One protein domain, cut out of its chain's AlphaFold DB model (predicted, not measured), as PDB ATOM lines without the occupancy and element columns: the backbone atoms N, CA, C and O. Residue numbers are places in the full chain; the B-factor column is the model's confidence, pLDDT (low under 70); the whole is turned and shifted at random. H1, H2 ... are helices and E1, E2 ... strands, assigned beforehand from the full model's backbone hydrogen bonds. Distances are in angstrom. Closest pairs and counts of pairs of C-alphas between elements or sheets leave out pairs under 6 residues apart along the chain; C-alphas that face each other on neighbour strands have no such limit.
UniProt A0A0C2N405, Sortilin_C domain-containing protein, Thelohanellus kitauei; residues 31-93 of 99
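This is residues 31 to 93 of the 99 residues of the protein "Sortilin_C domain-containing protein" of Thelohanellus kitauei (UniProt A0A0C2N405). There is little regular structure here: a small hairpin of two strands, E1 and E2, sits in the middle of a loose rod of loops, with the short helix H1 at one end. The long unnamed stretch 70 to 93 folds back past the hairpin to the other end. The 63 printed residues run H1, E1, E2, antiparallel, class mixed, with 12 residues in named elements; the radius of gyration of the C-alphas is 14.6 A and the spans 49 by 24 by 17 A.

Begin at H1, residues 31 to 34, too short for an O i to N i+4 pair; its one O i to N i+3 pair is not within range. E1, residues 45 to 48, and E2, residues 66 to 69, form an antiparallel hairpin at 140 degrees; look for N 46 and O 68, 2.8 A, within hydrogen-bond range. C-alphas 45 and 69 face each other at 4.2 A. H1 and E2 are apart. Residues 62 to 63 pair antiparallel with 88 to 89.

Find C-alpha 31 at (17.516, -4.127, -15.193); H1 spans 5.9 A. E1 spans 9.3 A; E2 spans 10.1 A and ends at C-alpha 69, (26.464, -5.191, -33.688).

The C-alphas of Val 32 and Thr 93, the farthest apart, are 49.4 A apart. The printed part has no cut; the link E1 to E2 is long. Residues 31 to 34 and 54 to 56 are under pLDDT 70.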
ATOM      1  N   GLN A  31      16.089  -4.449 -15.254       55.69
ATOM      2  CA  GLN A  31      17.516  -4.127 -15.193       55.69
ATOM      3  C   GLN A  31      18.377  -5.315 -14.730       55.69
ATOM      4  O   GLN A  31      19.586  -5.315 -14.951       55.69
ATOM      5  N   VAL A  32      17.780  -6.313 -14.069       58.66
ATOM      6  CA  VAL A  32      18.511  -7.419 -13.418       58.66
ATOM      7  C   VAL A  32      18.968  -8.475 -14.430       58.66
ATOM      8  O   VAL A  32      19.982  -9.142 -14.226       58.66
ATOM      9  N   GLU A  33      18.270  -8.608 -15.555       64.69
ATOM     10  CA  GLU A  33      18.565  -9.647 -16.546       64.69
ATOM     11  C   GLU A  33      19.708  -9.261 -17.499       64.69
ATOM     12  O   GLU A  33      20.548 -10.094 -17.848       64.69
ATOM     13  N   LEU A  34      19.830  -7.969 -17.824       67.56
ATOM     14  CA  LEU A  34      20.933  -7.431 -18.628       67.56
ATOM     15  C   LEU A  34      22.300  -7.672 -17.983       67.56
ATOM     16  O   LEU A  34      23.297  -7.793 -18.697       67.56
ATOM     17  N   ASP A  35      22.360  -7.790 -16.653       75.56
ATOM     18  CA  ASP A  35      23.618  -7.994 -15.944       75.56
ATOM     19  C   ASP A  35      24.253  -9.370 -16.208       75.56
ATOM     20  O   ASP A  35      25.480  -9.485 -16.127       75.56
ATOM     21  N   LYS A  36      23.463 -10.362 -16.639       84.50
ATOM     22  CA  LYS A  36      23.927 -11.724 -16.959       84.50
ATOM     23  C   LYS A  36      24.420 -11.904 -18.398       84.50
ATOM     24  O   LYS A  36      24.950 -12.962 -18.732       84.50
ATOM     25  N   LEU A  37      24.263 -10.901 -19.262       90.00
ATOM     26  CA  LEU A  37      24.718 -11.001 -20.648       90.00
ATOM     27  C   LEU A  37      26.249 -11.002 -20.734       90.00
ATOM     28  O   LEU A  37      26.922 -10.168 -20.121       90.00
ATOM     29  N   ARG A  38      26.792 -11.896 -21.569       94.06
ATOM     30  CA  ARG A  38      28.215 -11.899 -21.933       94.06
ATOM     31  C   ARG A  38      28.616 -10.591 -22.622       94.06
ATOM     32  O   ARG A  38      27.789  -9.931 -23.258       94.06
ATOM     33  N   PHE A  39      29.901 -10.250 -22.564       94.62
ATOM     34  CA  PHE A  39      30.459  -9.171 -23.380       94.62
ATOM     35  C   PHE A  39      30.512  -9.575 -24.859       94.62
ATOM     36  O   PHE A  39      30.717 -10.749 -25.194       94.62
ATOM     37  N   CYS A  40      30.276  -8.605 -25.741       95.25
ATOM     38  CA  CYS A  40      30.403  -8.811 -27.177       95.25
ATOM     39  C   CYS A  40      31.881  -8.998 -27.570       95.25
ATOM     40  O   CYS A  40      32.755  -8.313 -27.043       95.25
ATOM     41  N   LYS A  41      32.144  -9.897 -28.517       94.88
ATOM     42  CA  LYS A  41      33.451 -10.153 -29.141       94.88
ATOM     43  C   LYS A  41      33.491  -9.559 -30.550       94.88
ATOM     44  O   LYS A  41      32.447  -9.224 -31.101       94.88
ATOM     45  N   ASN A  42      34.670  -9.507 -31.173       94.06
ATOM     46  CA  ASN A  42      34.844  -9.023 -32.553       94.06
ATOM     47  C   ASN A  42      33.857  -9.661 -33.552       94.06
ATOM     48  O   ASN A  42      33.272  -8.963 -34.375       94.06
ATOM     49  N   GLU A  43      33.611 -10.965 -33.434       95.19
ATOM     50  CA  GLU A  43      32.719 -11.737 -34.316       95.19
ATOM     51  C   GLU A  43      31.236 -11.334 -34.217       95.19
ATOM     52  O   GLU A  43      30.457 -11.580 -35.145       95.19
ATOM     53  N   ASP A  44      30.833 -10.703 -33.112       96.31
ATOM     54  CA  ASP A  44      29.462 -10.234 -32.876       96.31
ATOM     55  C   ASP A  44      29.163  -8.912 -33.596       96.31
ATOM     56  O   ASP A  44      28.003  -8.493 -33.713       96.31
ATOM     57  N   TYR A  45      30.207  -8.245 -34.084       96.19
ATOM     58  CA  TYR A  45      30.114  -7.013 -34.843       96.19
ATOM     59  C   TYR A  45      30.349  -7.273 -36.331       96.19
ATOM     60  O   TYR A  45      30.902  -8.286 -36.760       96.19
ATOM     61  N   LYS A  46      29.894  -6.328 -37.142       95.00
ATOM     62  CA  LYS A  46      30.283  -6.170 -38.538       95.00
ATOM     63  C   LYS A  46      30.781  -4.752 -38.751       95.00
ATOM     64  O   LYS A  46      30.299  -3.822 -38.100       95.00
ATOM     65  N   ILE A  47      31.722  -4.595 -39.668       93.75
ATOM     66  CA  ILE A  47      32.134  -3.279 -40.142       93.75
ATOM     67  C   ILE A  47      31.058  -2.776 -41.112       93.75
ATOM     68  O   ILE A  47      30.542  -3.547 -41.924       93.75
ATOM     69  N   PHE A  48      30.667  -1.511 -40.996       92.06
ATOM     70  CA  PHE A  48      29.683  -0.899 -41.883       92.06
ATOM     71  C   PHE A  48      30.048   0.547 -42.237       92.06
ATOM     72  O   PHE A  48      30.725   1.241 -41.475       92.06
ATOM     73  N   THR A  49      29.558   0.993 -43.392       92.38
ATOM     74  CA  THR A  49      29.575   2.396 -43.820       92.38
ATOM     75  C   THR A  49      28.158   2.966 -43.683       92.38
ATOM     76  O   THR A  49      27.214   2.354 -44.196       92.38
ATOM     77  N   PRO A  50      27.952   4.098 -42.987       89.06
ATOM     78  CA  PRO A  50      26.673   4.802 -42.984       89.06
ATOM     79  C   PRO A  50      26.256   5.170 -44.413       89.06
ATOM     80  O   PRO A  50      27.094   5.564 -45.210       89.06
ATOM     81  N   GLY A  51      24.973   5.026 -44.748       84.12
ATOM     82  CA  GLY A  51      24.463   5.384 -46.081       84.12
ATOM     83  C   GLY A  51      24.677   4.343 -47.192       84.12
ATOM     84  O   GLY A  51      24.054   4.474 -48.241       84.12
ATOM     85  N   ALA A  52      25.423   3.257 -46.934       78.44
ATOM     86  CA  ALA A  52      25.744   2.206 -47.917       78.44
ATOM     87  C   ALA A  52      24.549   1.576 -48.655       78.44
ATOM     88  O   ALA A  52      24.733   1.002 -49.721       78.44
ATOM     89  N   GLY A  53      23.333   1.649 -48.104       72.75
ATOM     90  CA  GLY A  53      22.134   1.080 -48.727       72.75
ATOM     91  C   GLY A  53      21.379   2.016 -49.675       72.75
ATOM     92  O   GLY A  53      20.472   1.546 -50.350       72.75
ATOM     93  N   VAL A  54      21.696   3.316 -49.698       68.00
ATOM     94  CA  VAL A  54      20.848   4.321 -50.369       68.00
ATOM     95  C   VAL A  54      21.421   4.772 -51.711       68.00
ATOM     96  O   VAL A  54      20.631   5.085 -52.585       68.00
ATOM     97  N   GLN A  55      22.752   4.761 -51.879       61.81
ATOM     98  CA  GLN A  55      23.517   4.967 -53.136       61.81
ATOM     99  C   GLN A  55      24.998   5.256 -52.820       61.81
ATOM    100  O   GLN A  55      25.880   4.945 -53.614       61.81
ATOM    101  N   ALA A  56      25.286   5.793 -51.631       64.69
ATOM    102  CA  ALA A  56      26.635   6.148 -51.207       64.69
ATOM    103  C   ALA A  56      27.376   4.943 -50.605       64.69
ATOM    104  O   ALA A  56      27.152   4.582 -49.453       64.69
ATOM    105  N   GLN A  57      28.295   4.331 -51.357       77.81
ATOM    106  CA  GLN A  57      29.187   3.281 -50.829       77.81
ATOM    107  C   GLN A  57      30.234   3.831 -49.842       77.81
ATOM    108  O   GLN A  57      30.800   3.079 -49.040       77.81
ATOM    109  N   CYS A  58      30.449   5.146 -49.883       87.31
ATOM    110  CA  CYS A  58      31.465   5.873 -49.145       87.31
ATOM    111  C   CYS A  58      30.823   6.976 -48.305       87.31
ATOM    112  O   CYS A  58      29.894   7.650 -48.737       87.31
ATOM    113  N   PHE A  59      31.324   7.155 -47.087       86.75
ATOM    114  CA  PHE A  59      30.883   8.194 -46.169       86.75
ATOM    115  C   PHE A  59      32.071   9.097 -45.858       86.75
ATOM    116  O   PHE A  59      33.027   8.653 -45.219       86.75
ATOM    117  N   ARG A  60      32.012  10.353 -46.321       88.12
ATOM    118  CA  ARG A  60      33.105  11.336 -46.201       88.12
ATOM    119  C   ARG A  60      34.438  10.792 -46.739       88.12
ATOM    120  O   ARG A  60      35.430  10.775 -46.016       88.12
ATOM    121  N   GLY A  61      34.431  10.249 -47.958       90.00
ATOM    122  CA  GLY A  61      35.620   9.655 -48.585       90.00
ATOM    123  C   GLY A  61      36.114   8.333 -47.977       90.00
ATOM    124  O   GLY A  61      37.196   7.868 -48.339       90.00
ATOM    125  N   HIS A  62      35.360   7.708 -47.061       91.62
ATOM    126  CA  HIS A  62      35.776   6.473 -46.392       91.62
ATOM    127  C   HIS A  62      34.735   5.352 -46.441       91.62
ATOM    128  O   HIS A  62      33.532   5.567 -46.276       91.62
ATOM    129  N   LYS A  63      35.230   4.121 -46.568       92.19
ATOM    130  CA  LYS A  63      34.478   2.869 -46.465       92.19
ATOM    131  C   LYS A  63      34.840   2.147 -45.168       92.19
ATOM    132  O   LYS A  63      35.999   2.077 -44.767       92.19
ATOM    133  N   GLY A  64      33.825   1.559 -44.538       91.81
ATOM    134  CA  GLY A  64      33.986   0.628 -43.430       91.81
ATOM    135  C   GLY A  64      34.562   1.272 -42.176       91.81
ATOM    136  O   GLY A  64      35.468   0.717 -41.579       91.81
ATOM    137  N   ALA A  65      34.049   2.436 -41.779       89.44
ATOM    138  CA  ALA A  65      34.601   3.213 -40.668       89.44
ATOM    139  C   ALA A  65      33.995   2.882 -39.290       89.44
ATOM    140  O   ALA A  65      34.498   3.357 -38.273       89.44
ATOM    141  N   PHE A  66      32.922   2.082 -39.224       92.12
ATOM    142  CA  PHE A  66      32.156   1.896 -37.990       92.12
ATOM    143  C   PHE A  66      31.863   0.432 -37.678       92.12
ATOM    144  O   PHE A  66      31.596  -0.373 -38.570       92.12
ATOM    145  N   TYR A  67      31.817   0.104 -36.385       95.06
ATOM    146  CA  TYR A  67      31.280  -1.165 -35.900       95.06
ATOM    147  C   TYR A  67      29.763  -1.091 -35.733       95.06
ATOM    148  O   TYR A  67      29.229  -0.172 -35.112       95.06
ATOM    149  N   LYS A  68      29.064  -2.116 -36.216       93.75
ATOM    150  CA  LYS A  68      27.644  -2.357 -35.947       93.75
ATOM    151  C   LYS A  68      27.469  -3.758 -35.399       93.75
ATOM    152  O   LYS A  68      27.891  -4.724 -36.028       93.75
ATOM    153  N   ARG A  69      26.827  -3.880 -34.236       95.19
ATOM    154  CA  ARG A  69      26.464  -5.191 -33.688       95.19
ATOM    155  C   ARG A  69      25.500  -5.886 -34.651       95.19
ATOM    156  O   ARG A  69      24.602  -5.244 -35.203       95.19
ATOM    157  N   LYS A  70      25.694  -7.182 -34.876       95.62
ATOM    158  CA  LYS A  70      24.778  -7.995 -35.683       95.62
ATOM    159  C   LYS A  70      23.406  -8.042 -35.002       95.62
ATOM    160  O   LYS A  70      23.320  -8.183 -33.788       95.62
ATOM    161  N   ASN A  71      22.334  -7.920 -35.787       94.00
ATOM    162  CA  ASN A  71      20.977  -7.740 -35.255       94.00
ATOM    163  C   ASN A  71      20.481  -8.933 -34.417       94.00
ATOM    164  O   ASN A  71      19.636  -8.751 -33.553       94.00
ATOM    165  N   TYR A  72      21.011 -10.132 -34.663       93.94
ATOM    166  CA  TYR A  72      20.634 -11.371 -33.977       93.94
ATOM    167  C   TYR A  72      21.512 -11.690 -32.754       93.94
ATOM    168  O   TYR A  72      21.377 -12.760 -32.166       93.94
ATOM    169  N   ILE A  73      22.435 -10.796 -32.375       93.81
ATOM    170  CA  ILE A  73      23.336 -11.005 -31.240       93.81
ATOM    171  C   ILE A  73      22.949 -10.109 -30.060       93.81
ATOM    172  O   ILE A  73      22.939  -8.878 -30.161       93.81
ATOM    173  N   TYR A  74      22.734 -10.743 -28.906       92.50
ATOM    174  CA  TYR A  74      22.452 -10.091 -27.628       92.50
ATOM    175  C   TYR A  74      23.659 -10.226 -26.691       92.50
ATOM    176  O   TYR A  74      24.006 -11.317 -26.245       92.50
ATOM    177  N   CYS A  75      24.331  -9.110 -26.419       93.56
ATOM    178  CA  CYS A  75      25.513  -9.042 -25.557       93.56
ATOM    179  C   CYS A  75      25.749  -7.603 -25.070       93.56
ATOM    180  O   CYS A  75      25.246  -6.644 -25.672       93.56
ATOM    181  N   LYS A  76      26.527  -7.436 -23.996       92.88
ATOM    182  CA  LYS A  76      26.953  -6.117 -23.495       92.88
ATOM    183  C   LYS A  76      27.968  -5.502 -24.459       92.88
ATOM    184  O   LYS A  76      29.000  -6.113 -24.732       92.88
ATOM    185  N   SER A  77      27.666  -4.312 -24.980       92.44
ATOM    186  CA  SER A  77      28.503  -3.649 -25.987       92.44
ATOM    187  C   SER A  77      29.765  -3.055 -25.363       92.44
ATOM    188  O   SER A  77      29.664  -2.256 -24.434       92.44
ATOM    189  N   VAL A  78      30.939  -3.411 -25.892       91.69
ATOM    190  CA  VAL A  78      32.246  -2.954 -25.385       91.69
ATOM    191  C   VAL A  78      33.159  -2.559 -26.549       91.69
ATOM    192  O   VAL A  78      34.171  -3.196 -26.832       91.69
ATOM    193  N   ILE A  79      32.787  -1.493 -27.262       89.19
ATOM    194  CA  ILE A  79      33.437  -1.098 -28.527       89.19
ATOM    195  C   ILE A  79      34.931  -0.774 -28.348       89.19
ATOM    196  O   ILE A  79      35.723  -1.046 -29.240       89.19
ATOM    197  N   HIS A  80      35.337  -0.257 -27.187       90.12
ATOM    198  CA  HIS A  80      36.730   0.111 -26.911       90.12
ATOM    199  C   HIS A  80      37.691  -1.086 -26.799       90.12
ATOM    200  O   HIS A  80      38.900  -0.889 -26.829       90.12
ATOM    201  N   THR A  81      37.171  -2.311 -26.656       90.38
ATOM    202  CA  THR A  81      37.987  -3.542 -26.642       90.38
ATOM    203  C   THR A  81      38.154  -4.169 -28.022       90.38
ATOM    204  O   THR A  81      38.919  -5.119 -28.175       90.38
ATOM    205  N   LEU A  82      37.433  -3.662 -29.025       91.75
ATOM    206  CA  LEU A  82      37.507  -4.174 -30.385       91.75
ATOM    207  C   LEU A  82      38.799  -3.711 -31.054       91.75
ATOM    208  O   LEU A  82      39.390  -2.689 -30.698       91.75
ATOM    209  N   SER A  83      39.224  -4.468 -32.061       93.44
ATOM    210  CA  SER A  83      40.364  -4.087 -32.888       93.44
ATOM    211  C   SER A  83      40.145  -2.711 -33.524       93.44
ATOM    212  O   SER A  83      39.023  -2.299 -33.813       93.44
ATOM    213  N   ARG A  84      41.227  -1.968 -33.761       94.12
ATOM    214  CA  ARG A  84      41.120  -0.687 -34.458       94.12
ATOM    215  C   ARG A  84      40.695  -0.932 -35.907       94.12
ATOM    216  O   ARG A  84      41.350  -1.680 -36.624       94.12
ATOM    217  N   ILE A  85      39.630  -0.262 -36.338       93.81
ATOM    218  CA  ILE A  85      39.234  -0.231 -37.746       93.81
ATOM    219  C   ILE A  85      40.244   0.620 -38.519       93.81
ATOM    220  O   ILE A  85      40.563   1.739 -38.110       93.81
ATOM    221  N   ILE A  86      40.715   0.101 -39.650       94.75
ATOM    222  CA  ILE A  86      41.466   0.868 -40.644       94.75
ATOM    223  C   ILE A  86      40.484   1.167 -41.782       94.75
ATOM    224  O   ILE A  86      40.194   0.261 -42.562       94.75
ATOM    225  N   PRO A  87      39.898   2.378 -41.842       93.56
ATOM    226  CA  PRO A  87      38.944   2.709 -42.889       93.56
ATOM    227  C   PRO A  87      39.644   2.724 -44.247       93.56
ATOM    228  O   PRO A  87      40.741   3.268 -44.392       93.56
ATOM    229  N   GLU A  88      38.985   2.158 -45.249       93.81
ATOM    230  CA  GLU A  88      39.458   2.216 -46.628       93.81
ATOM    231  C   GLU A  88      39.131   3.594 -47.210       93.81
ATOM    232  O   GLU A  88      38.062   4.151 -46.945       93.81
ATOM    233  N   ARG A  89      40.064   4.173 -47.968       94.00
ATOM    234  CA  ARG A  89      39.814   5.416 -48.708       94.00
ATOM    235  C   ARG A  89      39.008   5.103 -49.963       94.00
ATOM    236  O   ARG A  89      39.205   4.053 -50.566       94.00
ATOM    237  N   CYS A  90      38.135   6.023 -50.335       91.06
ATOM    238  CA  CYS A  90      37.406   5.991 -51.593       91.06
ATOM    239  C   CYS A  90      37.971   7.013 -52.579       91.06
ATOM    240  O   CYS A  90      38.597   7.990 -52.163       91.06
ATOM    241  N   ASP A  91      37.709   6.793 -53.865       92.25
ATOM    242  CA  ASP A  91      37.938   7.805 -54.892       92.25
ATOM    243  C   ASP A  91      36.980   8.983 -54.682       92.25
ATOM    244  O   ASP A  91      35.825   8.793 -54.292       92.25
ATOM    245  N   CYS A  92      37.463  10.203 -54.923       89.69
ATOM    246  CA  CYS A  92      36.643  11.402 -54.798       89.69
ATOM    247  C   CYS A  92      35.559  11.423 -55.878       89.69
ATOM    248  O   CYS A  92      35.835  11.201 -57.060       89.69
ATOM    249  N   THR A  93      34.342  11.763 -55.477       86.12
ATOM    250  CA  THR A  93      33.199  11.965 -56.369       86.12
ATOM    251  C   THR A  93      32.801  13.437 -56.393       86.12
ATOM    252  O   THR A  93      33.256  14.216 -55.561       86.12
TER     253      THR A  93